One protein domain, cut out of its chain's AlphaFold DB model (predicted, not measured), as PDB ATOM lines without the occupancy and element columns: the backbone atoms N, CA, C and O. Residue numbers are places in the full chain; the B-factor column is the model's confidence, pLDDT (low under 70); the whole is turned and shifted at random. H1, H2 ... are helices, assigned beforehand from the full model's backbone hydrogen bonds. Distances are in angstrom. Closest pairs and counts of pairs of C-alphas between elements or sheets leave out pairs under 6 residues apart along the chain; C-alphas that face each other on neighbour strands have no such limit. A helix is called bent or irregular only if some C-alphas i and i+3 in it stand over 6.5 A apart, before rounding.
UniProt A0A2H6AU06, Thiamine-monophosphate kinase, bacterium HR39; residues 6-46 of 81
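Overview. This is residues 6 to 46 of the 81 residues of the protein "Thiamine-monophosphate kinase" of bacterium HR39 (UniProt A0A2H6AU06). Picture an open arch: a long bare link, residues 20 to 31, with the short helix H1 at one end of it and the longer helix H2 at the other, folding back from the link as one leg. Residues 6 to 12 hang as the other leg before H1, and the two helices share no core. The printed part has 41 residues with two named helices, H1 then H2 along the chain, and no named strand; its class is all helix. It is extended, with a radius of gyration of the C-alphas of 14.2 A, and elongated, spanning 37 by 19 by 17 A.

Arrangement. Start at Leu 6 and go on to H1, residues 13 to 19, where every O i to N i+4 pair is within hydrogen-bond range. From Gly 20 to Pro 31 you pass along a long link of 12 residues. It brings you to H2, residues 32 to 45, which is apart from H1. In H2, 8 of 10 O i to N i+4 pairs are within hydrogen-bond range. H2 is irregular: C-alphas 33 and 36 are 7.4 A apart.

Along the chain. Find C-alpha 13 at (42.491, -3.317, 8.814); from there H1 runs 10.0 A to C-alpha 19. Next find C-alpha 32 at (28.362, 17.673, 23.907), where H2 begins; it runs 20.5 A to C-alpha 45 at (39.322, 3.633, 34.142).

Size, cuts and confidence. Look at Pro 11 and Ala 33 for the two C-alphas farthest apart, 37.7 A. The C-alphas of Leu 6 and Asp 46, the first and last printed, are 19.0 A apart. Residues 18 to 29, of which 18 and 19 belong to H1, stand free. The printed part has no cut, its mean pLDDT is 93.6, and no printed residue is under 70.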
ATOM      1  N   LEU A   6      49.127  -1.528  16.267       88.06
ATOM      2  CA  LEU A   6      49.533  -2.774  15.614       88.06
ATOM      3  C   LEU A   6      48.555  -3.232  14.525       88.06
ATOM      4  O   LEU A   6      49.002  -3.735  13.499       88.06
ATOM      5  N   ALA A   7      47.249  -3.003  14.697       89.06
ATOM      6  CA  ALA A   7      46.239  -3.399  13.716       89.06
ATOM      7  C   ALA A   7      46.435  -2.679  12.374       89.06
ATOM      8  O   ALA A   7      46.229  -3.272  11.323       89.06
ATOM      9  N   ARG A   8      46.946  -1.438  12.384       92.00
ATOM     10  CA  ARG A   8      47.210  -0.649  11.163       92.00
ATOM     11  C   ARG A   8      48.267  -1.262  10.240       92.00
ATOM     12  O   ARG A   8      48.426  -0.799   9.116       92.00
ATOM     13  N   ARG A   9      49.011  -2.264  10.720       93.06
ATOM     14  CA  ARG A   9      50.017  -3.003   9.943       93.06
ATOM     15  C   ARG A   9      49.420  -4.184   9.176       93.06
ATOM     16  O   ARG A   9      50.120  -4.767   8.354       93.06
ATOM     17  N   ILE A  10      48.172  -4.553   9.455       92.44
ATOM     18  CA  ILE A  10      47.486  -5.676   8.816       92.44
ATOM     19  C   ILE A  10      46.786  -5.159   7.547       92.44
ATOM     20  O   ILE A  10      46.052  -4.171   7.625       92.44
ATOM     21  N   PRO A  11      46.989  -5.775   6.367       92.69
ATOM     22  CA  PRO A  11      46.211  -5.442   5.174       92.69
ATOM     23  C   PRO A  11      44.706  -5.586   5.437       92.69
ATOM     24  O   PRO A  11      44.283  -6.554   6.060       92.69
ATOM     25  N   GLY A  12      43.897  -4.630   4.981       88.75
ATOM     26  CA  GLY A  12      42.443  -4.668   5.191       88.75
ATOM     27  C   GLY A  12      41.973  -4.261   6.598       88.75
ATOM     28  O   GLY A  12      40.809  -4.450   6.946       88.75
ATOM     29  N   TRP A  13      42.855  -3.706   7.442       90.75
ATOM     30  CA  TRP A  13      42.491  -3.317   8.814       90.75
ATOM     31  C   TRP A  13      41.340  -2.308   8.883       90.75
ATOM     32  O   TRP A  13      40.650  -2.241   9.902       90.75
ATOM     33  N   ARG A  14      41.146  -1.499   7.830       89.62
ATOM     34  CA  ARG A  14      40.086  -0.491   7.799       89.62
ATOM     35  C   ARG A  14      38.719  -1.147   7.687       89.62
ATOM     36  O   ARG A  14      37.828  -0.865   8.477       89.62
ATOM     37  N   GLU A  15      38.601  -2.061   6.739       89.12
ATOM     38  CA  GLU A  15      37.415  -2.854   6.462       89.12
ATOM     39  C   GLU A  15      37.054  -3.721   7.673       89.12
ATOM     40  O   GLU A  15      35.884  -3.781   8.058       89.12
ATOM     41  N   CYS A  16      38.054  -4.324   8.329       88.88
ATOM     42  CA  CYS A  16      37.856  -5.078   9.567       88.88
ATOM     43  C   CYS A  16      37.278  -4.216  10.694       88.88
ATOM     44  O   CYS A  16      36.310  -4.625  11.319       88.88
ATOM     45  N   ALA A  17      37.807  -3.015  10.933       90.31
ATOM     46  CA  ALA A  17      37.294  -2.169  12.013       90.31
ATOM     47  C   ALA A  17      35.888  -1.598  11.737       90.31
ATOM     48  O   ALA A  17      35.199  -1.199  12.667       90.31
ATOM     49  N   LEU A  18      35.472  -1.515  10.469       90.44
ATOM     50  CA  LEU A  18      34.161  -0.980  10.081       90.44
ATOM     51  C   LEU A  18      33.082  -2.067   9.956       90.44
ATOM     52  O   LEU A  18      31.899  -1.773  10.106       90.44
ATOM     53  N   SER A  19      33.469  -3.306   9.636       89.38
ATOM     54  CA  SER A  19      32.530  -4.367   9.229       89.38
ATOM     55  C   SER A  19      32.927  -5.782   9.678       89.38
ATOM     56  O   SER A  19      32.357  -6.768   9.201       89.38
ATOM     57  N   GLY A  20      33.948  -5.909  10.529       86.94
ATOM     58  CA  GLY A  20      34.469  -7.188  11.016       86.94
ATOM     59  C   GLY A  20      33.594  -7.795  12.106       86.94
ATOM     60  O   GLY A  20      33.046  -8.874  11.893       86.94
ATOM     61  N   GLY A  21      33.429  -7.081  13.224       87.06
ATOM     62  CA  GLY A  21      32.774  -7.587  14.432       87.06
ATOM     63  C   GLY A  21      33.763  -8.203  15.431       87.06
ATOM     64  O   GLY A  21      34.972  -8.069  15.274       87.06
ATOM     65  N   ASP A  22      33.231  -8.875  16.458       86.00
ATOM     66  CA  ASP A  22      33.979  -9.513  17.561       86.00
ATOM     67  C   ASP A  22      34.874  -8.574  18.399       86.00
ATOM     68  O   ASP A  22      35.751  -9.024  19.134       86.00
ATOM     69  N   ASP A  23      34.618  -7.263  18.357       86.00
ATOM     70  CA  ASP A  23      35.355  -6.275  19.158       86.00
ATOM     71  C   ASP A  23      34.951  -6.295  20.644       86.00
ATOM     72  O   ASP A  23      35.751  -5.970  21.518       86.00
ATOM     73  N   TYR A  24      33.696  -6.663  20.936       89.00
ATOM     74  CA  TYR A  24      33.082  -6.586  22.274       89.00
ATOM     75  C   TYR A  24      33.263  -5.216  22.969       89.00
ATOM     76  O   TYR A  24      33.282  -5.126  24.198       89.00
ATOM     77  N   GLU A  25      33.372  -4.136  22.189       91.62
ATOM     78  CA  GLU A  25      33.473  -2.762  22.687       91.62
ATOM     79  C   GLU A  25      32.098  -2.092  22.844       91.62
ATOM     80  O   GLU A  25      31.096  -2.487  22.245       91.62
ATOM     81  N   LEU A  26      32.051  -1.032  23.658       94.44
ATOM     82  CA  LEU A  26      30.848  -0.226  23.851       94.44
ATOM     83  C   LEU A  26      30.794   0.923  22.841       94.44
ATOM     84  O   LEU A  26      31.617   1.839  22.887       94.44
ATOM     85  N   LEU A  27      29.757   0.932  22.003       94.25
ATOM     86  CA  LEU A  27      29.376   2.088  21.196       94.25
ATOM     87  C   LEU A  27      28.204   2.813  21.862       94.25
ATOM     88  O   LEU A  27      27.170   2.213  22.149       94.25
ATOM     89  N   PHE A  28      28.356   4.113  22.108       96.81
ATOM     90  CA  PHE A  28      27.333   4.923  22.766       96.81
ATOM     91  C   PHE A  28      27.287   6.346  22.209       96.81
ATOM     92  O   PHE A  28      28.209   6.812  21.536       96.81
ATOM     93  N   THR A  29      26.208   7.056  22.532       97.88
ATOM     94  CA  THR A  29      26.005   8.465  22.192       97.88
ATOM     95  C   THR A  29      25.916   9.293  23.473       97.88
ATOM     96  O   THR A  29      25.506   8.805  24.526       97.88
ATOM     97  N   ALA A  30      26.343  10.554  23.413       97.69
ATOM     98  CA  ALA A  30      26.262  11.467  24.549       97.69
ATOM     99  C   ALA A  30      26.176  12.928  24.077       97.69
ATOM    100  O   ALA A  30      26.783  13.277  23.058       97.69
ATOM    101  N   PRO A  31      25.474  13.806  24.817       97.75
ATOM    102  CA  PRO A  31      25.407  15.222  24.480       97.75
ATOM    103  C   PRO A  31      26.786  15.896  24.619       97.75
ATOM    104  O   PRO A  31      27.574  15.507  25.489       97.75
ATOM    105  N   PRO A  32      27.082  16.959  23.841       97.69
ATOM    106  CA  PRO A  32      28.362  17.673  23.907       97.69
ATOM    107  C   PRO A  32      28.758  18.159  25.309       97.69
ATOM    108  O   PRO A  32      29.944  18.181  25.629       97.69
ATOM    109  N   ALA A  33      27.782  18.494  26.158       98.38
ATOM    110  CA  ALA A  33      28.018  18.915  27.539       98.38
ATOM    111  C   ALA A  33      28.683  17.828  28.409       98.38
ATOM    112  O   ALA A  33      29.332  18.147  29.400       98.38
ATOM    113  N   MET A  34      28.578  16.548  28.034       98.19
ATOM    114  CA  MET A  34      29.134  15.429  28.802       98.19
ATOM    115  C   MET A  34      30.615  15.146  28.493       98.19
ATOM    116  O   MET A  34      31.220  14.280  29.122       98.19
ATOM    117  N   ARG A  35      31.228  15.866  27.540       96.81
ATOM    118  CA  ARG A  35      32.610  15.611  27.081       96.81
ATOM    119  C   ARG A  35      33.634  15.605  28.217       96.81
ATOM    120  O   ARG A  35      34.470  14.710  28.247       96.81
ATOM    121  N   GLY A  36      33.542  16.558  29.149       98.25
ATOM    122  CA  GLY A  36      34.443  16.622  30.307       98.25
ATOM    123  C   GLY A  36      34.339  15.371  31.179       98.25
ATOM    124  O   GLY A  36      35.329  14.686  31.409       98.25
ATOM    125  N   ARG A  37      33.112  14.989  31.545       98.38
ATOM    126  CA  ARG A  37      32.855  13.797  32.361       98.38
ATOM    127  C   ARG A  37      33.271  12.495  31.669       98.38
ATOM    128  O   ARG A  37      33.753  11.581  32.328       98.38
ATOM    129  N   ILE A  38      33.110  12.391  30.350       98.31
ATOM    130  CA  ILE A  38      33.584  11.226  29.583       98.31
ATOM    131  C   ILE A  38      35.115  11.151  29.600       98.31
ATOM    132  O   ILE A  38      35.659  10.064  29.783       98.31
ATOM    133  N   ALA A  39      35.813  12.282  29.459       97.94
ATOM    134  CA  ALA A  39      37.272  12.325  29.560       97.94
ATOM    135  C   ALA A  39      37.758  11.914  30.963       97.94
ATOM    136  O   ALA A  39      38.691  11.123  31.079       97.94
ATOM    137  N   GLU A  40      37.080  12.367  32.020       98.44
ATOM    138  CA  GLU A  40      37.351  11.936  33.399       98.44
ATOM    139  C   GLU A  40      37.133  10.429  33.591       98.44
ATOM    140  O   GLU A  40      37.945   9.762  34.229       98.44
ATOM    141  N   ILE A  41      36.056   9.865  33.028       98.00
ATOM    142  CA  ILE A  41      35.795   8.418  33.066       98.00
ATOM    143  C   ILE A  41      36.901   7.651  32.336       98.00
ATOM    144  O   ILE A  41      37.400   6.670  32.880       98.00
ATOM    145  N   SER A  42      37.295   8.109  31.144       97.81
ATOM    146  CA  SER A  42      38.373   7.504  30.355       97.81
ATOM    147  C   SER A  42      39.680   7.459  31.149       97.81
ATOM    148  O   SER A  42      40.278   6.393  31.271       97.81
ATOM    149  N   ALA A  43      40.069   8.578  31.770       98.06
ATOM    150  CA  ALA A  43      41.272   8.658  32.594       98.06
ATOM    151  C   ALA A  43      41.183   7.785  33.856       98.06
ATOM    152  O   ALA A  43      42.125   7.072  34.184       98.06
ATOM    153  N   ARG A  44      40.044   7.808  34.562       98.44
ATOM    154  CA  ARG A  44      39.848   7.048  35.808       98.44
ATOM    155  C   ARG A  44      39.877   5.536  35.596       98.44
ATOM    156  O   ARG A  44      40.293   4.816  36.498       98.44
ATOM    157  N   LEU A  45      39.374   5.060  34.461       97.56
ATOM    158  CA  LEU A  45      39.322   3.633  34.142       97.56
ATOM    159  C   LEU A  45      40.558   3.142  33.377       97.56
ATOM    160  O   LEU A  45      40.663   1.942  33.157       97.56
ATOM    161  N   ASP A  46      41.455   4.044  32.965       97.00
ATOM    162  CA  ASP A  46      42.547   3.758  32.022       97.00
ATOM    163  C   ASP A  46      42.047   3.056  30.741       97.00
ATOM    164  O   ASP A  46      42.632   2.106  30.222       97.00
TER     165      ASP A  46